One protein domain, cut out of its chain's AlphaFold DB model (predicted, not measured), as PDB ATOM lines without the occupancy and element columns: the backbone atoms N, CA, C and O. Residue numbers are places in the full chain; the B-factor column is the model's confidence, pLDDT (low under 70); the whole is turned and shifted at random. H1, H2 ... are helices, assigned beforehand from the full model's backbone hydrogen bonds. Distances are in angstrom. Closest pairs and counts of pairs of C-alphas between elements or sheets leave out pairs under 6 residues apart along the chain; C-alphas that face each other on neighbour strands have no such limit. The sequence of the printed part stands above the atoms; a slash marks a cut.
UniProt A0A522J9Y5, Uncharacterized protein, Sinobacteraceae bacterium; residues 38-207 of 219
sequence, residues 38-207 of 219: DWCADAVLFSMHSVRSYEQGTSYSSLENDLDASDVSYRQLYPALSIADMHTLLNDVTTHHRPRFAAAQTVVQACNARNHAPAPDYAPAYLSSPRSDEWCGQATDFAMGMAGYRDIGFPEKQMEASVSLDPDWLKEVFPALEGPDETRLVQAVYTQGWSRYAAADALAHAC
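This is residues 38 to 207 of the 219 residues of an uncharacterized protein of Sinobacteraceae bacterium (UniProt A0A522J9Y5). What does the model look like? It is a body of helices around a core of H1, H5, H6 and H10, with H4 and H2 side by side at one end of the long axis and H9 and H7 side by side at the other. A long link, residues 113 to 132, runs over the outside from H5 to H6. What is it made of? The printed part has 170 residues with ten named helices, H1 to H10 in order, and no named strand: all helix, compact, with a radius of gyration of the C-alphas of 15.5 A and spans of 42 by 37 by 32 A.

What touches the longest helix? H6, residues 133 to 151, touches H10, residues 196 to 206, opposite ways at a shallow tilt of 33 degrees, only just short of steep; their closest C-alphas, of Met 144 and Arg 196, are 4.4 A apart. H6 touches H9, residues 179 to 192, at a steep tilt of 50 degrees, closest at the C-alphas of Ala 143 and Leu 185, 5.9 A. Which helix is the hub? H1, residues 38 to 55, touches five helices, among them H5, residues 100 to 112, opposite ways at a shallow tilt of 20 degrees, with the C-alphas of Met 48 and Arg 100 closest at 5.0 A. Its residues 43 to 51 alone touch H4, residues 83 to 96, closest at the C-alphas of Ser 47 and Leu 89, 6.3 A. H1 and H2, residues 60 to 68, form a hairpin and only just touch, with 3 pairs of C-alphas within 8 A, those of Tyr 54 and Tyr 60 closest at 6.5 A. What of the rest? H9 touches H7, residues 156 to 165, at a shallow tilt of 14 degrees, closest at the C-alphas of Glu 160 and Thr 183, 5.8 A. H3, residues 72 to 77, and H8, residues 167 to 173, touch no helix. Every O i to N i+4 pair is within hydrogen-bond range in each helix but H7, with 5 of 6.

Where are the anchors? C-alpha 133, where H6 begins, is at (228.462, 217.510, 221.936); C-alpha 38, where H1 begins, is at (221.484, 206.029, 241.348); C-alpha 206, where H10 ends, is at (235.625, 207.935, 226.082). How long are the longer helices? From first to last C-alpha H6 measures 26.9 A, H1 25.5 A, H4 20.1 A and H9 20.0 A.

How large is it? The two C-alphas farthest apart, of Ala 69 and Ala 125, are 44.0 A apart. Is it whole and sure? The printed part has no cut, and the link from H5 to H6 is long, with 20 residues. The pLDDT is under 70 in residues 118 to 125, within that link.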
ATOM      1  N   ASP A  38     222.799 205.614 241.850       95.25
ATOM      2  CA  ASP A  38     221.484 206.029 241.348       95.25
ATOM      3  C   ASP A  38     221.310 207.548 241.383       95.25
ATOM      4  O   ASP A  38     220.841 208.126 240.406       95.25
ATOM      5  N   TRP A  39     221.762 208.213 242.455       96.88
ATOM      6  CA  TRP A  39     221.775 209.677 242.515       96.88
ATOM      7  C   TRP A  39     222.632 210.247 241.386       96.88
ATOM      8  O   TRP A  39     222.211 211.167 240.695       96.88
ATOM      9  N   CYS A  40     223.811 209.668 241.148       97.38
ATOM     10  CA  CYS A  40     224.694 210.113 240.074       97.38
ATOM     11  C   CYS A  40     224.107 209.876 238.678       97.38
ATOM     12  O   CYS A  40     224.210 210.748 237.819       97.38
ATOM     13  N   ALA A  41     223.454 208.735 238.447       97.31
ATOM     14  CA  ALA A  41     222.757 208.461 237.195       97.31
ATOM     15  C   ALA A  41     221.612 209.457 236.958       97.31
ATOM     16  O   ALA A  41     221.506 210.032 235.875       97.31
ATOM     17  N   ASP A  42     220.781 209.703 237.969       98.19
ATOM     18  CA  ASP A  42     219.667 210.637 237.842       98.19
ATOM     19  C   ASP A  42     220.156 212.085 237.697       98.19
ATOM     20  O   ASP A  42     219.593 212.829 236.902       98.19
ATOM     21  N   ALA A  43     221.241 212.478 238.375       98.12
ATOM     22  CA  ALA A  43     221.845 213.804 238.240       98.12
ATOM     23  C   ALA A  43     222.397 214.054 236.826       98.12
ATOM     24  O   ALA A  43     222.226 215.148 236.281       98.12
ATOM     25  N   VAL A  44     223.033 213.042 236.218       98.31
ATOM     26  CA  VAL A  44     223.520 213.125 234.833       98.31
ATOM     27  C   VAL A  44     222.344 213.277 233.867       98.31
ATOM     28  O   VAL A  44     222.350 214.210 233.062       98.31
ATOM     29  N   LEU A  45     221.318 212.420 233.968       97.69
ATOM     30  CA  LEU A  45     220.136 212.517 233.102       97.69
ATOM     31  C   LEU A  45     219.412 213.847 233.283       97.69
ATOM     32  O   LEU A  45     219.123 214.504 232.291       97.69
ATOM     33  N   PHE A  46     219.159 214.272 234.521       97.94
ATOM     34  CA  PHE A  46     218.476 215.531 234.803       97.94
ATOM     35  C   PHE A  46     219.205 216.721 234.170       97.94
ATOM     36  O   PHE A  46     218.580 217.569 233.531       97.94
ATOM     37  N   SER A  47     220.534 216.762 234.289       98.06
ATOM     38  CA  SER A  47     221.341 217.850 233.728       98.06
ATOM     39  C   SER A  47     221.305 217.847 232.195       98.06
ATOM     40  O   SER A  47     221.087 218.895 231.589       98.06
ATOM     41  N   MET A  48     221.432 216.677 231.552       97.75
ATOM     42  CA  MET A  48     221.303 216.558 230.092       97.75
ATOM     43  C   MET A  48     219.892 216.895 229.598       97.75
ATOM     44  O   MET A  48     219.737 217.593 228.597       97.75
ATOM     45  N   HIS A  49     218.859 216.414 230.289       96.12
ATOM     46  CA  HIS A  49     217.464 216.647 229.928       96.12
ATOM     47  C   HIS A  49     217.070 218.110 230.101       96.12
ATOM     48  O   HIS A  49     216.346 218.628 229.261       96.12
ATOM     49  N   SER A  50     217.603 218.805 231.109       96.38
ATOM     50  CA  SER A  50     217.387 220.248 231.273       96.38
ATOM     51  C   SER A  50     217.920 221.035 230.071       96.38
ATOM     52  O   SER A  50     217.221 221.898 229.539       96.38
ATOM     53  N   VAL A  51     219.123 220.694 229.587       95.94
ATOM     54  CA  VAL A  51     219.684 221.294 228.365       95.94
ATOM     55  C   VAL A  51     218.851 220.916 227.138       95.94
ATOM     56  O   VAL A  51     218.511 221.788 226.344       95.94
ATOM     57  N   ARG A  52     218.449 219.644 227.001       93.69
ATOM     58  CA  ARG A  52     217.584 219.186 225.900       93.69
ATOM     59  C   ARG A  52     216.254 219.939 225.863       93.69
ATOM     60  O   ARG A  52     215.831 220.357 224.790       93.69
ATOM     61  N   SER A  53     215.592 220.118 227.003       92.75
ATOM     62  CA  SER A  53     214.341 220.873 227.087       92.75
ATOM     63  C   SER A  53     214.542 222.326 226.659       92.75
ATOM     64  O   SER A  53     213.709 222.860 225.928       92.75
ATOM     65  N   TYR A  54     215.669 222.938 227.031       92.94
ATOM     66  CA  TYR A  54     216.045 224.267 226.551       92.94
ATOM     67  C   TYR A  54     216.259 224.323 225.037       92.94
ATOM     68  O   TYR A  54     215.694 225.186 224.366       92.94
ATOM     69  N   GLU A  55     216.987 223.361 224.474       90.06
ATOM     70  CA  GLU A  55     217.189 223.227 223.025       90.06
ATOM     71  C   GLU A  55     215.867 223.011 222.264       90.06
ATOM     72  O   GLU A  55     215.746 223.409 221.107       90.06
ATOM     73  N   GLN A  56     214.858 222.427 222.917       90.69
ATOM     74  CA  GLN A  56     213.509 222.215 222.379       90.69
ATOM     75  C   GLN A  56     212.553 223.405 222.603       90.69
ATOM     76  O   GLN A  56     211.393 223.339 222.197       90.69
ATOM     77  N   GLY A  57     213.029 224.503 223.199       92.50
ATOM     78  CA  GLY A  57     212.284 225.759 223.341       92.50
ATOM     79  C   GLY A  57     211.701 226.032 224.731       92.50
ATOM     80  O   GLY A  57     211.067 227.072 224.921       92.50
ATOM     81  N   THR A  58     211.920 225.160 225.718       92.56
ATOM     82  CA  THR A  58     211.504 225.404 227.108       92.56
ATOM     83  C   THR A  58     212.534 226.279 227.819       92.56
ATOM     84  O   THR A  58     213.678 225.879 227.996       92.56
ATOM     85  N   SER A  59     212.164 227.473 228.286       94.88
ATOM     86  CA  SER A  59     213.119 228.298 229.038       94.88
ATOM     87  C   SER A  59     213.503 227.647 230.373       94.88
ATOM     88  O   SER A  59     212.693 226.978 231.016       94.88
ATOM     89  N   TYR A  60     214.723 227.908 230.848       93.00
ATOM     90  CA  TYR A  60     215.156 227.422 232.160       93.00
ATOM     91  C   TYR A  60     214.292 227.944 233.316       93.00
ATOM     92  O   TYR A  60     214.081 227.226 234.283       93.00
ATOM     93  N   SER A  61     213.733 229.152 233.191       93.88
ATOM     94  CA  SER A  61     212.777 229.685 234.167       93.88
ATOM     95  C   SER A  61     211.482 228.873 234.221       93.88
ATOM     96  O   SER A  61     210.875 228.761 235.277       93.88
ATOM     97  N   SER A  62     211.031 228.320 233.089       92.94
ATOM     98  CA  SER A  62     209.863 227.434 233.070       92.94
ATOM     99  C   SER A  62     210.181 226.114 233.765       92.94
ATOM    100  O   SER A  62     209.399 225.687 234.602       92.94
ATOM    101  N   LEU A  63     211.362 225.535 233.511       91.25
ATOM    102  CA  LEU A  63     211.816 224.340 234.233       91.25
ATOM    103  C   LEU A  63     211.900 224.590 235.746       91.25
ATOM    104  O   LEU A  63     211.453 223.760 236.529       91.25
ATOM    105  N   GLU A  64     212.431 225.741 236.162       93.19
ATOM    106  CA  GLU A  64     212.511 226.127 237.575       93.19
ATOM    107  C   GLU A  64     211.121 226.257 238.217       93.19
ATOM    108  O   GLU A  64     210.889 225.699 239.289       93.19
ATOM    109  N   ASN A  65     210.169 226.896 237.530       91.88
ATOM    110  CA  ASN A  65     208.784 226.991 237.999       91.88
ATOM    111  C   ASN A  65     208.109 225.612 238.123       91.88
ATOM    112  O   ASN A  65     207.350 225.387 239.068       91.88
ATOM    113  N   ASP A  66     208.374 224.689 237.194       90.00
ATOM    114  CA  ASP A  66     207.811 223.334 237.238       90.00
ATOM    115  C   ASP A  66     208.391 222.517 238.412       90.00
ATOM    116  O   ASP A  66     207.675 221.746 239.062       90.00
ATOM    117  N   LEU A  67     209.678 222.716 238.730       91.00
ATOM    118  CA  LEU A  67     210.317 222.133 239.915       91.00
ATOM    119  C   LEU A  67     209.714 222.681 241.215       91.00
ATOM    120  O   LEU A  67     209.405 221.897 242.118       91.00
ATOM    121  N   ASP A  68     209.486 223.996 241.294       88.06
ATOM    122  CA  ASP A  68     208.872 224.660 242.452       88.06
ATOM    123  C   ASP A  68     207.429 224.198 242.681       88.06
ATOM    124  O   ASP A  68     207.011 223.949 243.818       88.06
ATOM    125  N   ALA A  69     206.680 223.995 241.593       85.44
ATOM    126  CA  ALA A  69     205.352 223.390 241.633       85.44
ATOM    127  C   ALA A  69     205.374 221.930 242.134       85.44
ATOM    128  O   ALA A  69     204.315 221.346 242.375       85.44
ATOM    129  N   SER A  70     206.569 221.360 242.346       71.44
ATOM    130  CA  SER A  70     206.804 219.989 242.794       71.44
ATOM    131  C   SER A  70     206.082 218.977 241.914       71.44
ATOM    132  O   SER A  70     205.468 218.037 242.432       71.44
ATOM    133  N   ASP A  71     206.140 219.173 240.592       74.81
ATOM    134  CA  ASP A  71     205.490 218.276 239.646       74.81
ATOM    135  C   ASP A  71     205.950 216.831 239.910       74.81
ATOM    136  O   ASP A  71     207.142 216.496 239.896       74.81
ATOM    137  N   VAL A  72     204.967 215.971 240.199       79.38
ATOM    138  CA  VAL A  72     205.142 214.546 240.507       79.38
ATOM    139  C   VAL A  72     205.975 213.855 239.423       79.38
ATOM    140  O   VAL A  72     206.729 212.930 239.728       79.38
ATOM    141  N   SER A  73     205.901 214.352 238.190       85.81
ATOM    142  CA  SER A  73     206.644 213.862 237.036       85.81
ATOM    143  C   SER A  73     208.161 213.908 237.255       85.81
ATOM    144  O   SER A  73     208.835 212.922 236.972       85.81
ATOM    145  N   TYR A  74     208.725 214.970 237.847       88.00
ATOM    146  CA  TYR A  74     210.178 215.044 238.077       88.00
ATOM    147  C   TYR A  74     210.663 214.009 239.090       88.00
ATOM    148  O   TYR A  74     211.700 213.382 238.890       88.00
ATOM    149  N   ARG A  75     209.895 213.769 240.157       88.00
ATOM    150  CA  ARG A  75     210.233 212.733 241.148       88.00
ATOM    151  C   ARG A  75     210.049 211.317 240.608       88.00
ATOM    152  O   ARG A  75     210.671 210.395 241.120       88.00
ATOM    153  N   GLN A  76     209.192 211.136 239.605       89.81
ATOM    154  CA  GLN A  76     209.058 209.861 238.899       89.81
ATOM    155  C   GLN A  76     210.205 209.637 237.910       89.81
ATOM    156  O   GLN A  76     210.689 208.514 237.796       89.81
ATOM    157  N   LEU A  77     210.650 210.692 237.222       90.75
ATOM    158  CA  LEU A  77     211.738 210.627 236.245       90.75
ATOM    159  C   LEU A  77     213.123 210.514 236.900       90.75
ATOM    160  O   LEU A  77     213.992 209.834 236.359       90.75
ATOM    161  N   TYR A  78     213.320 211.150 238.058       95.50
ATOM    162  CA  TYR A  78     214.604 211.220 238.768       95.50
ATOM    163  C   TYR A  78     214.433 210.868 240.258       95.50
ATOM    164  O   TYR A  78     214.606 211.723 241.135       95.50
ATOM    165  N   PRO A  79     214.031 209.626 240.576       94.88
ATOM    166  CA  PRO A  79     213.629 209.228 241.925       94.88
ATOM    167  C   PRO A  79     214.741 209.322 242.976       94.88
ATOM    168  O   PRO A  79     214.438 209.390 244.169       94.88
ATOM    169  N   ALA A  80     216.014 209.321 242.573       95.94
ATOM    170  CA  ALA A  80     217.135 209.457 243.492       95.94
ATOM    171  C   ALA A  80     217.461 210.917 243.849       95.94
ATOM    172  O   ALA A  80     218.251 211.142 244.768       95.94
ATOM    173  N   LEU A  81     216.868 211.902 243.166       95.44
ATOM    174  CA  LEU A  81     217.111 213.322 243.413       95.44
ATOM    175  C   LEU A  81     216.008 213.944 244.269       95.44
ATOM    176  O   LEU A  81     214.812 213.724 244.067       95.44
ATOM    177  N   SER A  82     216.409 214.809 245.198       94.00
ATOM    178  CA  SER A  82     215.479 215.759 245.800       94.00
ATOM    179  C   SER A  82     215.222 216.938 244.851       94.00
ATOM    180  O   SER A  82     216.044 217.250 243.992       94.00
ATOM    181  N   ILE A  83     214.111 217.657 245.041       93.69
ATOM    182  CA  ILE A  83     213.850 218.907 244.301       93.69
ATOM    183  C   ILE A  83     214.988 219.922 244.528       93.69
ATOM    184  O   ILE A  83     215.421 220.585 243.594       93.69
ATOM    185  N   ALA A  84     215.555 219.978 245.739       93.94
ATOM    186  CA  ALA A  84     216.702 220.838 246.036       93.94
ATOM    187  C   ALA A  84     217.964 220.462 245.231       93.94
ATOM    188  O   ALA A  84     218.694 221.350 244.785       93.94
ATOM    189  N   ASP A  85     218.206 219.165 245.003       95.69
ATOM    190  CA  ASP A  85     219.288 218.711 244.119       95.69
ATOM    191  C   ASP A  85     219.033 219.170 242.680       95.69
ATOM    192  O   ASP A  85     219.939 219.694 242.035       95.69
ATOM    193  N   MET A  86     217.793 219.041 242.196       96.94
ATOM    194  CA  MET A  86     217.404 219.467 240.848       96.94
ATOM    195  C   MET A  86     217.597 220.972 240.641       96.94
ATOM    196  O   MET A  86     218.187 221.360 239.639       96.94
ATOM    197  N   HIS A  87     217.205 221.824 241.597       96.19
ATOM    198  CA  HIS A  87     217.503 223.262 241.514       96.19
ATOM    199  C   HIS A  87     219.007 223.533 241.471       96.19
ATOM    200  O   HIS A  87     219.463 224.368 240.693       96.19
ATOM    201  N   THR A  88     219.792 222.817 242.280       96.06
ATOM    202  CA  THR A  88     221.252 222.990 242.312       96.06
ATOM    203  C   THR A  88     221.881 222.632 240.963       96.06
ATOM    204  O   THR A  88     222.706 223.386 240.448       96.06
ATOM    205  N   LEU A  89     221.468 221.507 240.375       97.06
ATOM    206  CA  LEU A  89     221.938 221.045 239.068       97.06
ATOM    207  C   LEU A  89     221.489 221.984 237.943       97.06
ATOM    208  O   LEU A  89     222.304 222.367 237.106       97.06
ATOM    209  N   LEU A  90     220.219 222.401 237.950       96.62
ATOM    210  CA  LEU A  90     219.677 223.339 236.970       96.62
ATOM    211  C   LEU A  90     220.449 224.660 237.019       96.62
ATOM    212  O   LEU A  90     220.889 225.147 235.983       96.62
ATOM    213  N   ASN A  91     220.693 225.194 238.218       96.12
ATOM    214  CA  ASN A  91     221.459 226.421 238.399       96.12
ATOM    215  C   ASN A  91     222.909 226.309 237.886       96.12
ATOM    216  O   ASN A  91     223.418 227.267 237.308       96.12
ATOM    217  N   ASP A  92     223.585 225.169 238.069       95.19
ATOM    218  CA  ASP A  92     224.925 224.957 237.494       95.19
ATOM    219  C   ASP A  92     224.884 224.960 235.956       95.19
ATOM    220  O   ASP A  92     225.675 225.660 235.315       95.19
ATOM    221  N   VAL A  93     223.925 224.243 235.361       94.94
ATOM    222  CA  VAL A  93     223.735 224.194 233.903       94.94
ATOM    223  C   VAL A  93     223.478 225.589 233.330       94.94
ATOM    224  O   VAL A  93     224.120 225.975 232.349       94.94
ATOM    225  N   THR A  94     222.574 226.358 233.945       94.00
ATOM    226  CA  THR A  94     222.200 227.694 233.466       94.00
ATOM    227  C   THR A  94     223.323 228.707 233.627       94.00
ATOM    228  O   THR A  94     223.629 229.427 232.679       94.00
ATOM    229  N   THR A  95     223.970 228.737 234.795       94.19
ATOM    230  CA  THR A  95     225.035 229.699 235.119       94.19
ATOM    231  C   THR A  95     226.240 229.534 234.200       94.19
ATOM    232  O   THR A  95     226.883 230.515 233.824       94.19
ATOM    233  N   HIS A  96     226.559 228.293 233.830       92.75
ATOM    234  CA  HIS A  96     227.730 227.982 233.017       92.75
ATOM    235  C   HIS A  96     227.422 227.773 231.531       92.75
ATOM    236  O   HIS A  96     228.348 227.488 230.773       92.75
ATOM    237  N   HIS A  97     226.159 227.927 231.111       91.38
ATOM    238  CA  HIS A  97     225.704 227.706 229.733       91.38
ATOM    239  C   HIS A  97     226.225 226.389 229.148       91.38
ATOM    240  O   HIS A  97     226.746 226.342 228.030       91.38
ATOM    241  N   ARG A  98     226.154 225.315 229.942       90.44
ATOM    242  CA  ARG A  98     226.766 224.045 229.554       90.44
ATOM    243  C   ARG A  98     225.988 223.429 228.388       90.44
ATOM    244  O   ARG A  98     224.770 223.291 228.503       90.44
ATOM    245  N   PRO A  99     226.659 223.014 227.300       93.56
ATOM    246  CA  PRO A  99     226.032 222.149 226.313       93.56
ATOM    247  C   PRO A  99     225.777 220.756 226.917       93.56
ATOM    248  O   PRO A  99     226.291 220.420 227.992       93.56
ATOM    249  N   ARG A 100     224.928 219.963 226.256       93.81
ATOM    250  CA  ARG A 100     224.304 218.758 226.819       93.81
ATOM    251  C   ARG A 100     225.328 217.772 227.384       93.81
ATOM    252  O   ARG A 100     225.204 217.354 228.534       93.81
ATOM    253  N   PHE A 101     226.351 217.412 226.617       96.00
ATOM    254  CA  PHE A 101     227.361 216.459 227.075       96.00
ATOM    255  C   PHE A 101     228.314 217.070 228.107       96.00
ATOM    256  O   PHE A 101     228.655 216.404 229.084       96.00
ATOM    257  N   ALA A 102     228.682 218.347 227.980       94.88
ATOM    258  CA  ALA A 102     229.470 219.025 229.014       94.88
ATOM    259  C   ALA A 102     228.753 219.082 230.380       94.88
ATOM    260  O   ALA A 102     229.407 219.016 231.428       94.88
ATOM    261  N   ALA A 103     227.418 219.175 230.393       96.19
ATOM    262  CA  ALA A 103     226.622 219.056 231.614       96.19
ATOM    263  C   ALA A 103     226.779 217.659 232.244       96.19
ATOM    264  O   ALA A 103     227.090 217.555 233.431       96.19
ATOM    265  N   ALA A 104     226.682 216.591 231.442       96.56
ATOM    266  CA  ALA A 104     226.931 215.222 231.902       96.56
ATOM    267  C   ALA A 104     228.347 215.042 232.472       96.56
ATOM    268  O   ALA A 104     228.505 214.537 233.583       96.56
ATOM    269  N   GLN A 105     229.375 215.504 231.749       95.75
ATOM    270  CA  GLN A 105     230.775 215.394 232.174       95.75
ATOM    271  C   GLN A 105     231.032 216.093 233.512       95.75
ATOM    272  O   GLN A 105     231.759 215.570 234.355       95.75
ATOM    273  N   THR A 106     230.408 217.253 233.731       95.38
ATOM    274  CA  THR A 106     230.541 217.999 234.990       95.38
ATOM    275  C   THR A 106     229.961 217.208 236.162       95.38
ATOM    276  O   THR A 106     230.599 217.094 237.210       95.38
ATOM    277  N   VAL A 107     228.779 216.608 235.985       96.62
ATOM    278  CA  VAL A 107     228.158 215.775 237.026       96.62
ATOM    279  C   VAL A 107     228.976 214.514 237.289       96.62
ATOM    280  O   VAL A 107     229.211 214.182 238.449       96.62
ATOM    281  N   VAL A 108     229.463 213.842 236.244       95.19
ATOM    282  CA  VAL A 108     230.362 212.684 236.376       95.19
ATOM    283  C   VAL A 108     231.613 213.058 237.171       95.19
ATOM    284  O   VAL A 108     231.962 212.382 238.138       95.19
ATOM    285  N   GLN A 109     232.255 214.181 236.841       93.25
ATOM    286  CA  GLN A 109     233.422 214.667 237.574       93.25
ATOM    287  C   GLN A 109     233.100 214.909 239.059       93.25
ATOM    288  O   GLN A 109     233.874 214.512 239.935       93.25
ATOM    289  N   ALA A 110     231.951 215.522 239.355       92.62
ATOM    290  CA  ALA A 110     231.500 215.755 240.725       92.62
ATOM    291  C   ALA A 110     231.203 214.444 241.474       92.62
ATOM    292  O   ALA A 110     231.538 214.314 242.652       92.62
ATOM    293  N   CYS A 111     230.612 213.456 240.806       93.94
ATOM    294  CA  CYS A 111     230.338 212.141 241.375       93.94
ATOM    295  C   CYS A 111     231.616 211.343 241.645       93.94
ATOM    296  O   CYS A 111     231.760 210.771 242.729       93.94
ATOM    297  N   ASN A 112     232.592 211.385 240.740       90.69
ATOM    298  CA  ASN A 112     233.877 210.719 240.943       90.69
ATOM    299  C   ASN A 112     234.655 211.319 242.124       90.69
ATOM    300  O   ASN A 112     235.266 210.599 242.915       90.69
ATOM    301  N   ALA A 113     234.535 212.632 242.342       89.06
ATOM    302  CA  ALA A 113     235.069 213.294 243.533       89.06
ATOM    303  C   ALA A 113     234.364 212.883 244.849       89.06
ATOM    304  O   ALA A 113     234.886 213.150 245.932       89.06
ATOM    305  N   ARG A 114     233.197 212.225 244.781       87.75
ATOM    306  CA  ARG A 114     232.351 211.821 245.924       87.75
ATOM    307  C   ARG A 114     232.374 210.312 246.200       87.75
ATOM    308  O   ARG A 114     231.432 209.782 246.788       87.75
ATOM    309  N   ASN A 115     233.486 209.654 245.865       78.38
ATOM    310  CA  ASN A 115     233.765 208.219 246.056       78.38
ATOM    311  C   ASN A 115     233.135 207.266 245.032       78.38
ATOM    312  O   ASN A 115     232.982 206.079 245.324       78.38
ATOM    313  N   HIS A 116     232.832 207.741 243.827       74.38
ATOM    314  CA  HIS A 116     232.639 206.834 242.700       74.38
ATOM    315  C   HIS A 116     233.976 206.643 241.995       74.38
ATOM    316  O   HIS A 116     234.543 207.584 241.449       74.38
ATOM    317  N   ALA A 117     234.540 205.438 242.082       70.62
ATOM    318  CA  ALA A 117     235.713 205.125 241.280       70.62
ATOM    319  C   ALA A 117     235.316 205.214 239.797       70.62
ATOM    320  O   ALA A 117     234.226 204.735 239.464       70.62
ATOM    321  N   PRO A 118     236.172 205.781 238.927       69.31
ATOM    322  CA  PRO A 118     235.942 205.725 237.493       69.31
ATOM    323  C   PRO A 118     235.663 204.282 237.073       69.31
ATOM    324  O   PRO A 118     236.307 203.343 237.563       69.31
ATOM    325  N   ALA A 119     234.690 204.103 236.190       65.44
ATOM    326  CA  ALA A 119     234.460 202.845 235.516       65.44
ATOM    327  C   ALA A 119     235.775 202.396 234.851       65.44
ATOM    328  O   ALA A 119     236.581 203.237 234.446       65.44
ATOM    329  N   PRO A 120     236.026 201.077 234.741       60.03
ATOM    330  CA  PRO A 120     237.192 200.578 234.023       60.03
ATOM    331  C   PRO A 120     237.281 201.243 232.651       60.03
ATOM    332  O   PRO A 120     236.245 201.378 231.997       60.03
ATOM    333  N   ASP A 121     238.495 201.624 232.234       57.56
ATOM    334  CA  ASP A 121     238.791 202.273 230.949       57.56
ATOM    335  C   ASP A 121     238.383 201.375 229.766       57.56
ATOM    336  O   ASP A 121     239.206 200.752 229.091       57.56
ATOM    337  N   TYR A 122     237.085 201.281 229.504       57.72
ATOM    338  CA  TYR A 122     236.530 200.706 228.300       57.72
ATOM    339  C   TYR A 122     235.958 201.848 227.480       57.72
ATOM    340  O   TYR A 122     234.804 202.246 227.622       57.72
ATOM    341  N   ALA A 123     236.803 202.369 226.600       61.47
ATOM    342  CA  ALA A 123     236.390 203.243 225.523       61.47
ATOM    343  C   ALA A 123     236.192 202.378 224.273       61.47
ATOM    344  O   ALA A 123     237.185 202.000 223.638       61.47
ATOM    345  N   PRO A 124     234.947 202.029 223.896       64.38
ATOM    346  CA  PRO A 124     234.702 201.411 222.608       64.38
ATOM    347  C   PRO A 124     235.426 202.189 221.505       64.38
ATOM    348  O   PRO A 124     235.297 203.408 221.417       64.38
ATOM    349  N   ALA A 125     236.190 201.502 220.653       69.75
ATOM    350  CA  ALA A 125     237.069 202.162 219.683       69.75
ATOM    351  C   ALA A 125     236.330 203.166 218.772       69.75
ATOM    352  O   ALA A 125     236.922 204.147 218.328       69.75
ATOM    353  N   TYR A 126     235.029 202.977 218.532       70.06
ATOM    354  CA  TYR A 126     234.208 203.899 217.738       70.06
ATOM    355  C   TYR A 126     233.912 205.247 218.426       70.06
ATOM    356  O   TYR A 126     233.553 206.201 217.739       70.06
ATOM    357  N   LEU A 127     234.100 205.345 219.746       70.50
ATOM    358  CA  LEU A 127     234.012 206.587 220.523       70.50
ATOM    359  C   LEU A 127     235.315 207.394 220.497       70.50
ATOM    360  O   LEU A 127     235.336 208.552 220.898       70.50
ATOM    361  N   SER A 128     236.411 206.797 220.010       71.50
ATOM    362  CA  SER A 128     237.724 207.449 219.978       71.50
ATOM    363  C   SER A 128     237.854 208.528 218.893       71.50
ATOM    364  O   SER A 128     238.782 209.346 218.955       71.50
ATOM    365  N   SER A 129     236.932 208.533 217.925       82.94
ATOM    366  CA  SER A 129     236.790 209.560 216.892       82.94
ATOM    367  C   SER A 129     236.056 210.783 217.448       82.94
ATOM    368  O   SER A 129     235.074 210.601 218.164       82.94
ATOM    369  N   PRO A 130     236.464 212.020 217.102       88.56
ATOM    370  CA  PRO A 130     235.739 213.216 217.521       88.56
ATOM    371  C   PRO A 130     234.272 213.232 217.052       88.56
ATOM    372  O   PRO A 130     233.996 212.952 215.884       88.56
ATOM    373  N   ARG A 131     233.341 213.594 217.942       91.12
ATOM    374  CA  ARG A 131     231.881 213.672 217.725       91.12
ATOM    375  C   ARG A 131     231.331 215.012 218.223       91.12
ATOM    376  O   ARG A 131     231.995 215.680 218.999       91.12
ATOM    377  N   SER A 132     230.143 215.435 217.788       92.44
ATOM    378  CA  SER A 132     229.522 216.648 218.348       92.44
ATOM    379  C   SER A 132     229.143 216.449 219.821       92.44
ATOM    380  O   SER A 132     228.955 215.316 220.267       92.44
ATOM    381  N   ASP A 133     228.996 217.550 220.566       93.19
ATOM    382  CA  ASP A 133     228.462 217.510 221.936       93.19
ATOM    383  C   ASP A 133     227.079 216.837 221.960       93.19
ATOM    384  O   ASP A 133     226.845 215.929 222.752       93.19
ATOM    385  N   GLU A 134     226.221 217.178 220.994       92.50
ATOM    386  CA  GLU A 134     224.907 216.559 220.821       92.50
ATOM    387  C   GLU A 134     224.995 215.034 220.649       92.50
ATOM    388  O   GLU A 134     224.270 214.300 221.323       92.50
ATOM    389  N   TRP A 135     225.903 214.546 219.795       94.25
ATOM    390  CA  TRP A 135     226.104 213.110 219.589       94.25
ATOM    391  C   TRP A 135     226.581 212.439 220.880       94.25
ATOM    392  O   TRP A 135     226.017 211.423 221.278       94.25
ATOM    393  N   CYS A 136     227.573 213.015 221.573       94.69
ATOM    394  CA  CYS A 136     228.074 212.450 222.830       94.69
ATOM    395  C   CYS A 136     226.985 212.434 223.917       94.69
ATOM    396  O   CYS A 136     226.862 211.452 224.650       94.69
ATOM    397  N   GLY A 137     226.162 213.482 224.000       95.19
ATOM    398  CA  GLY A 137     225.054 213.573 224.947       95.19
ATOM    399  C   GLY A 137     223.975 212.528 224.668       95.19
ATOM    400  O   GLY A 137     223.547 211.831 225.582       95.19
ATOM    401  N   GLN A 138     223.584 212.354 223.403       95.62
ATOM    402  CA  GLN A 138     222.607 211.333 223.007       95.62
ATOM    403  C   GLN A 138     223.145 209.909 223.174       95.62
ATOM    404  O   GLN A 138     222.418 209.048 223.656       95.62
ATOM    405  N   ALA A 139     224.418 209.658 222.855       95.12
ATOM    406  CA  ALA A 139     225.055 208.364 223.102       95.12
ATOM    407  C   ALA A 139     225.094 208.023 224.600       95.12
ATOM    408  O   ALA A 139     224.889 206.869 224.978       95.12
ATOM    409  N   THR A 140     225.326 209.031 225.446       95.75
ATOM    410  CA  THR A 140     225.305 208.897 226.907       95.75
ATOM    411  C   THR A 140     223.903 208.539 227.397       95.75
ATOM    412  O   THR A 140     223.741 207.507 228.040       95.75
ATOM    413  N   ASP A 141     222.888 209.331 227.040       96.38
ATOM    414  CA  ASP A 141     221.480 209.087 227.394       96.38
ATOM    415  C   ASP A 141     221.008 207.697 226.922       96.38
ATOM    416  O   ASP A 141     220.550 206.875 227.720       96.38
ATOM    417  N   PHE A 142     221.264 207.360 225.654       95.56
ATOM    418  CA  PHE A 142     220.942 206.051 225.088       95.56
ATOM    419  C   PHE A 142     221.597 204.904 225.873       95.56
ATOM    420  O   PHE A 142     220.919 203.951 226.265       95.56
ATOM    421  N   ALA A 143     222.902 204.983 226.153       95.19
ATOM    422  CA  ALA A 143     223.614 203.943 226.896       95.19
ATOM    423  C   ALA A 143     223.100 203.794 228.337       95.19
ATOM    424  O   ALA A 143     222.973 202.671 228.831       95.19
ATOM    425  N   MET A 144     222.757 204.902 229.000       96.88
ATOM    426  CA  MET A 144     222.131 204.882 230.323       96.88
ATOM    427  C   MET A 144     220.752 204.214 230.281       96.88
ATOM    428  O   MET A 144     220.452 203.386 231.142       96.88
ATOM    429  N   GLY A 145     219.931 204.515 229.271       95.06
ATOM    430  CA  GLY A 145     218.643 203.853 229.058       95.06
ATOM    431  C   GLY A 145     218.797 202.345 228.838       95.06
ATOM    432  O   GLY A 145     218.126 201.546 229.491       95.06
ATOM    433  N   MET A 146     219.746 201.940 227.989       95.31
ATOM    434  CA  MET A 146     220.055 200.529 227.726       95.31
ATOM    435  C   MET A 146     220.567 199.793 228.970       95.31
ATOM    436  O   MET A 146     220.214 198.632 229.189       95.31
ATOM    437  N   ALA A 147     221.361 200.459 229.812       95.50
ATOM    438  CA  ALA A 147     221.783 199.911 231.098       95.50
ATOM    439  C   ALA A 147     220.580 199.667 232.021       95.50
ATOM    440  O   ALA A 147     220.475 198.593 232.611       95.50
ATOM    441  N   GLY A 148     219.629 200.608 232.071       93.94
ATOM    442  CA  GLY A 148     218.377 200.443 232.812       93.94
ATOM    443  C   GLY A 148     217.543 199.253 232.326       93.94
ATOM    444  O   GLY A 148     217.079 198.460 233.143       93.94
ATOM    445  N   TYR A 149     217.401 199.072 231.008       93.62
ATOM    446  CA  TYR A 149     216.701 197.910 230.442       93.62
ATOM    447  C   TYR A 149     217.380 196.582 230.789       93.62
ATOM    448  O   TYR A 149     216.701 195.616 231.147       93.62
ATOM    449  N   ARG A 150     218.716 196.524 230.734       95.00
ATOM    450  CA  ARG A 150     219.459 195.339 231.177       95.00
ATOM    451  C   ARG A 150     219.200 195.040 232.654       95.00
ATOM    452  O   ARG A 150     218.974 193.884 233.003       95.00
ATOM    453  N   ASP A 151     219.223 196.060 233.510       92.31
ATOM    454  CA  ASP A 151     219.062 195.900 234.961       92.31
ATOM    455  C   ASP A 151     217.678 195.345 235.342       92.31
ATOM    456  O   ASP A 151     217.557 194.615 236.325       92.31
ATOM    457  N   ILE A 152     216.647 195.599 234.526       92.88
ATOM    458  CA  ILE A 152     215.309 194.998 234.683       92.88
ATOM    459  C   ILE A 152     215.133 193.669 233.917       92.88
ATOM    460  O   ILE A 152     214.024 193.142 233.838       92.88
ATOM    461  N   GLY A 153     216.219 193.100 233.385       92.50
ATOM    462  CA  GLY A 153     216.263 191.738 232.851       92.50
ATOM    463  C   GLY A 153     215.997 191.595 231.354       92.50
ATOM    464  O   GLY A 153     215.751 190.475 230.899       92.50
ATOM    465  N   PHE A 154     216.050 192.678 230.569       92.56
ATOM    466  CA  PHE A 154     216.006 192.535 229.112       92.56
ATOM    467  C   PHE A 154     217.269 191.792 228.633       92.56
ATOM    468  O   PHE A 154     218.346 191.995 229.194       92.56
ATOM    469  N   PRO A 155     217.172 190.884 227.645       93.50
ATOM    470  CA  PRO A 155     218.341 190.259 227.023       93.50
ATOM    471  C   PRO A 155     218.964 191.131 225.924       93.50
ATOM    472  O   PRO A 155     218.252 191.831 225.203       93.50
ATOM    473  N   GLU A 156     220.271 190.972 225.688       92.38
ATOM    474  CA  GLU A 156     221.036 191.734 224.679       92.38
ATOM    475  C   GLU A 156     220.370 191.676 223.303       92.38
ATOM    476  O   GLU A 156     220.070 192.697 222.692       92.38
ATOM    477  N   LYS A 157     220.051 190.455 222.854       91.31
ATOM    478  CA  LYS A 157     219.442 190.198 221.545       91.31
ATOM    479  C   LYS A 157     218.067 190.835 221.389       91.31
ATOM    480  O   LYS A 157     217.690 191.175 220.274       91.31
ATOM    481  N   GLN A 158     217.320 190.991 222.483       90.88
ATOM    482  CA  GLN A 158     216.026 191.658 222.436       90.88
ATOM    483  C   GLN A 158     216.209 193.161 222.232       90.88
ATOM    484  O   GLN A 158     215.493 193.741 221.426       90.88
ATOM    485  N   MET A 159     217.184 193.781 222.898       87.88
ATOM    486  CA  MET A 159     217.438 195.210 222.725       87.88
ATOM    487  C   MET A 159     218.081 195.535 221.373       87.88
ATOM    488  O   MET A 159     217.687 196.507 220.738       87.88
ATOM    489  N   GLU A 160     219.014 194.704 220.888       90.56
ATOM    490  CA  GLU A 160     219.532 194.822 219.515       90.56
ATOM    491  C   GLU A 160     218.390 194.724 218.490       90.56
ATOM    492  O   GLU A 160     218.347 195.483 217.523       90.56
ATOM    493  N   ALA A 161     217.429 193.817 218.712       87.88
ATOM    494  CA  ALA A 161     216.247 193.727 217.865       87.88
ATOM    495  C   ALA A 161     215.368 194.982 217.978       87.88
ATOM    496  O   ALA A 161     214.906 195.473 216.952       87.88
ATOM    497  N   SER A 162     215.177 195.541 219.179       84.12
ATOM    498  CA  SER A 162     214.423 196.787 219.391       84.12
ATOM    499  C   SER A 162     214.983 197.966 218.598       84.12
ATOM    500  O   SER A 162     214.190 198.740 218.069       84.12
ATOM    501  N   VAL A 163     216.307 198.049 218.421       86.44
ATOM    502  CA  VAL A 163     216.939 199.058 217.548       86.44
ATOM    503  C   VAL A 163     216.441 198.961 216.101       86.44
ATOM    504  O   VAL A 163     216.262 199.966 215.422       86.44
ATOM    505  N   SER A 164     216.168 197.748 215.622       84.44
ATOM    506  CA  SER A 164     215.687 197.517 214.252       84.44
ATOM    507  C   SER A 164     214.161 197.568 214.112       84.44
ATOM    508  O   SER A 164     213.663 197.644 212.992       84.44
ATOM    509  N   LEU A 165     213.417 197.463 215.219       85.06
ATOM    510  CA  LEU A 165     211.952 197.387 215.204       85.06
ATOM    511  C   LEU A 165     211.286 198.758 215.062       85.06
ATOM    512  O   LEU A 165     210.210 198.824 214.474       85.06
ATOM    513  N   ASP A 166     211.913 199.818 215.577       85.56
ATOM    514  CA  ASP A 166     211.372 201.179 215.504       85.56
ATOM    515  C   ASP A 166     212.467 202.231 215.218       85.56
ATOM    516  O   ASP A 166     212.813 203.049 216.077       85.56
ATOM    517  N   PRO A 167     213.072 202.188 214.014       85.56
ATOM    518  CA  PRO A 167     214.140 203.114 213.648       85.56
ATOM    519  C   PRO A 167     213.646 204.563 213.519       85.56
ATOM    520  O   PRO A 167     214.430 205.486 213.730       85.56
ATOM    521  N   ASP A 168     212.367 204.774 213.194       88.62
ATOM    522  CA  ASP A 168     211.790 206.113 213.053       88.62
ATOM    523  C   ASP A 168     211.652 206.790 214.421       88.62
ATOM    524  O   ASP A 168     212.071 207.939 214.581       88.62
ATOM    525  N   TRP A 169     211.162 206.065 215.435       87.81
ATOM    526  CA  TRP A 169     211.117 206.573 216.806       87.81
ATOM    527  C   TRP A 169     212.516 206.849 217.366       87.81
ATOM    528  O   TRP A 169     212.749 207.900 217.963       87.81
ATOM    529  N   LEU A 170     213.482 205.952 217.138       89.62
ATOM    530  CA  LEU A 170     214.864 206.188 217.567       89.62
ATOM    531  C   LEU A 170     215.475 207.407 216.881       89.62
ATOM    532  O   LEU A 170     216.140 208.202 217.542       89.62
ATOM    533  N   LYS A 171     215.174 207.633 215.597       90.50
ATOM    534  CA  LYS A 171     215.618 208.837 214.891       90.50
ATOM    535  C   LYS A 171     214.976 210.113 215.435       90.50
ATOM    536  O   LYS A 171     215.608 211.167 215.391       90.50
ATOM    537  N   GLU A 172     213.751 210.035 215.947       89.50
ATOM    538  CA  GLU A 172     213.073 211.154 216.606       89.50
ATOM    539  C   GLU A 172     213.693 211.471 217.976       89.50
ATOM    540  O   GLU A 172     213.928 212.636 218.304       89.50
ATOM    541  N   VAL A 173     213.983 210.444 218.780       89.50
ATOM    542  CA  VAL A 173     214.482 210.618 220.155       89.50
ATOM    543  C   VAL A 173     215.987 210.890 220.199       89.50
ATOM    544  O   VAL A 173     216.429 211.734 220.984       89.50
ATOM    545  N   PHE A 174     216.758 210.219 219.343       93.25
ATOM    546  CA  PHE A 174     218.216 210.296 219.247       93.25
ATOM    547  C   PHE A 174     218.670 210.659 217.816       93.25
ATOM    548  O   PHE A 174     219.379 209.891 217.161       93.25
ATOM    549  N   PRO A 175     218.311 211.850 217.297       92.94
ATOM    550  CA  PRO A 175     218.560 212.228 215.904       92.94
ATOM    551  C   PRO A 175     220.039 212.290 215.503       92.94
ATOM    552  O   PRO A 175     220.342 212.204 214.309       92.94
ATOM    553  N   ALA A 176     220.957 212.440 216.458       91.88
ATOM    554  CA  ALA A 176     222.391 212.438 216.201       91.88
ATOM    555  C   ALA A 176     222.958 211.018 216.062       91.88
ATOM    556  O   ALA A 176     224.034 210.864 215.487       91.88
ATOM    557  N   LEU A 177     222.261 209.994 216.560       91.44
ATOM    558  CA  LEU A 177     222.687 208.606 216.441       91.44
ATOM    559  C   LEU A 177     222.209 207.986 215.120       91.44
ATOM    560  O   LEU A 177     221.251 208.426 214.473       91.44
ATOM    561  N   GLU A 178     222.936 206.957 214.702       89.94
ATOM    562  CA  GLU A 178     222.567 206.075 213.600       89.94
ATOM    563  C   GLU A 178     222.452 204.640 214.132       89.94
ATOM    564  O   GLU A 178     223.144 204.273 215.082       89.94
ATOM    565  N   GLY A 179     221.654 203.787 213.481       86.19
ATOM    566  CA  GLY A 179     221.454 202.393 213.910       86.19
ATOM    567  C   GLY A 179     222.743 201.604 214.226       86.19
ATOM    568  O   GLY A 179     222.777 200.859 215.212       86.19
ATOM    569  N   PRO A 180     223.847 201.762 213.461       89.31
ATOM    570  CA  PRO A 180     225.129 201.153 213.815       89.31
ATOM    571  C   PRO A 180     225.756 201.688 215.112       89.31
ATOM    572  O   PRO A 180     226.427 200.919 215.803       89.31
ATOM    573  N   ASP A 181     225.574 202.969 215.444       90.50
ATOM    574  CA  ASP A 181     226.039 203.553 216.708       90.50
ATOM    575  C   ASP A 181     225.236 202.959 217.881       90.50
ATOM    576  O   ASP A 181     225.818 202.456 218.841       90.50
ATOM    577  N   GLU A 182     223.908 202.916 217.755       92.12
ATOM    578  CA  GLU A 182     222.981 202.373 218.759       92.12
ATOM    579  C   GLU A 182     223.253 200.893 219.050       92.12
ATOM    580  O   GLU A 182     223.419 200.492 220.203       92.12
ATOM    581  N   THR A 183     223.403 200.077 218.002       91.44
ATOM    582  CA  THR A 183     223.723 198.645 218.135       91.44
ATOM    583  C   THR A 183     225.044 198.438 218.882       91.44
ATOM    584  O   THR A 183     225.153 197.576 219.754       91.44
ATOM    585  N   ARG A 184     226.064 199.255 218.588       90.12
ATOM    586  CA  ARG A 184     227.361 199.171 219.273       90.12
ATOM    587  C   ARG A 184     227.299 199.651 220.723       90.12
ATOM    588  O   ARG A 184     228.062 199.151 221.551       90.12
ATOM    589  N   LEU A 185     226.432 200.612 221.042       92.31
ATOM    590  CA  LEU A 185     226.187 201.050 222.419       92.31
ATOM    591  C   LEU A 185     225.492 199.946 223.224       92.31
ATOM    592  O   LEU A 185     225.936 199.650 224.332       92.31
ATOM    593  N   VAL A 186     224.492 199.267 222.646       93.31
ATOM    594  CA  VAL A 186     223.848 198.089 223.258       93.31
ATOM    595  C   VAL A 186     224.886 197.017 223.606       93.31
ATOM    596  O   VAL A 186     224.967 196.581 224.757       93.31
ATOM    597  N   GLN A 187     225.731 196.646 222.643       91.44
ATOM    598  CA  GLN A 187     226.781 195.641 222.840       91.44
ATOM    599  C   GLN A 187     227.778 196.044 223.932       91.44
ATOM    600  O   GLN A 187     228.178 195.210 224.747       91.44
ATOM    601  N   ALA A 188     228.176 197.320 223.976       89.75
ATOM    602  CA  ALA A 188     229.080 197.834 225.002       89.75
ATOM    603  C   ALA A 188     228.460 197.733 226.403       89.75
ATOM    604  O   ALA A 188     229.088 197.182 227.307       89.75
ATOM    605  N   VAL A 189     227.211 198.181 226.562       92.12
ATOM    606  CA  VAL A 189     226.469 198.110 227.830       92.12
ATOM    607  C   VAL A 189     226.383 196.672 228.349       92.12
ATOM    608  O   VAL A 189     226.560 196.439 229.547       92.12
ATOM    609  N   TYR A 190     226.129 195.698 227.473       91.81
ATOM    610  CA  TYR A 190     225.996 194.294 227.873       91.81
ATOM    611  C   TYR A 190     227.330 193.637 228.164       91.81
ATOM    612  O   TYR A 190     227.500 193.056 229.233       91.81
ATOM    613  N   THR A 191     228.286 193.769 227.246       89.94
ATOM    614  CA  THR A 191     229.608 193.143 227.377       89.94
ATOM    615  C   THR A 191     230.325 193.620 228.636       89.94
ATOM    616  O   THR A 191     231.004 192.834 229.292       89.94
ATOM    617  N   GLN A 192     230.166 194.897 228.992       89.38
ATOM    618  CA  GLN A 192     230.830 195.486 230.154       89.38
ATOM    619  C   GLN A 192     230.012 195.421 231.445       89.38
ATOM    620  O   GLN A 192     230.536 195.745 232.508       89.38
ATOM    621  N   GLY A 193     228.729 195.056 231.384       90.25
ATOM    622  CA  GLY A 193     227.867 195.070 232.568       90.25
ATOM    623  C   GLY A 193     227.701 196.467 233.189       90.25
ATOM    624  O   GLY A 193     227.537 196.587 234.400       90.25
ATOM    625  N   TRP A 194     227.747 197.534 232.383       91.38
ATOM    626  CA  TRP A 194     227.622 198.919 232.854       91.38
ATOM    627  C   TRP A 194     226.284 199.222 233.525       91.38
ATOM    628  O   TRP A 194     225.254 199.168 232.862       91.38
ATOM    629  N   SER A 195     226.263 199.606 234.800       93.19
ATOM    630  CA  SER A 195     225.094 200.284 235.387       93.19
ATOM    631  C   SER A 195     224.798 201.607 234.665       93.19
ATOM    632  O   SER A 195     225.625 202.097 233.893       93.19
ATOM    633  N   ARG A 196     223.643 202.231 234.948       95.69
ATOM    634  CA  ARG A 196     223.298 203.559 234.397       95.69
ATOM    635  C   ARG A 196     224.427 204.574 234.604       95.69
ATOM    636  O   ARG A 196     224.867 205.204 233.651       95.69
ATOM    637  N   TYR A 197     224.951 204.690 235.825       95.19
ATOM    638  CA  TYR A 197     226.059 205.611 236.088       95.19
ATOM    639  C   TYR A 197     227.374 205.165 235.436       95.19
ATOM    640  O   TYR A 197     228.085 206.001 234.892       95.19
ATOM    641  N   ALA A 198     227.687 203.865 235.419       92.88
ATOM    642  CA  ALA A 198     228.905 203.386 234.764       92.88
ATOM    643  C   ALA A 198     228.897 203.651 233.248       92.88
ATOM    644  O   ALA A 198     229.944 203.938 232.680       92.88
ATOM    645  N   ALA A 199     227.726 203.605 232.600       93.75
ATOM    646  CA  ALA A 199     227.580 204.017 231.208       93.75
ATOM    647  C   ALA A 199     227.870 205.519 231.048       93.75
ATOM    648  O   ALA A 199     228.682 205.895 230.205       93.75
ATOM    649  N   ALA A 200     227.269 206.366 231.891       94.94
ATOM    650  CA  ALA A 200     227.531 207.804 231.879       94.94
ATOM    651  C   ALA A 200     229.018 208.134 232.047       94.94
ATOM    652  O   ALA A 200     229.584 208.900 231.269       94.94
ATOM    653  N   ASP A 201     229.647 207.524 233.046       93.38
ATOM    654  CA  ASP A 201     231.052 207.724 233.363       93.38
ATOM    655  C   ASP A 201     231.971 207.239 232.232       93.38
ATOM    656  O   ASP A 201     232.852 207.980 231.792       93.38
ATOM    657  N   ALA A 202     231.716 206.051 231.676       91.25
ATOM    658  CA  ALA A 202     232.491 205.531 230.555       91.25
ATOM    659  C   ALA A 202     232.402 206.445 229.322       91.25
ATOM    660  O   ALA A 202     233.428 206.755 228.712       91.25
ATOM    661  N   LEU A 203     231.204 206.924 228.963       92.38
ATOM    662  CA  LEU A 203     231.040 207.847 227.837       92.38
ATOM    663  C   LEU A 203     231.670 209.215 228.112       92.38
ATOM    664  O   LEU A 203     232.311 209.756 227.209       92.38
ATOM    665  N   ALA A 204     231.560 209.741 229.335       91.94
ATOM    666  CA  ALA A 204     232.173 211.007 229.738       91.94
ATOM    667  C   ALA A 204     233.699 211.023 229.540       91.94
ATOM    668  O   ALA A 204     234.256 212.071 229.198       91.94
ATOM    669  N   HIS A 205     234.354 209.869 229.707       87.56
ATOM    670  CA  HIS A 205     235.793 209.695 229.493       87.56
ATOM    671  C   HIS A 205     236.153 209.302 228.053       87.56
ATOM    672  O   HIS A 205     237.187 209.726 227.533       87.56
ATOM    673  N   ALA A 206     235.323 208.487 227.399       88.44
ATOM    674  CA  ALA A 206     235.625 207.935 226.082       88.44
ATOM    675  C   ALA A 206     235.291 208.886 224.924       88.44
ATOM    676  O   ALA A 206     236.021 208.902 223.928       88.44
ATOM    677  N   CYS A 207     234.195 209.650 225.021       89.38
ATOM    678  CA  CYS A 207     233.719 210.482 223.918       89.38
ATOM    679  C   CYS A 207     234.572 211.742 223.774       89.38
ATOM    680  O   CYS A 207     234.652 212.576 224.677       89.38
TER     681      CYS A 207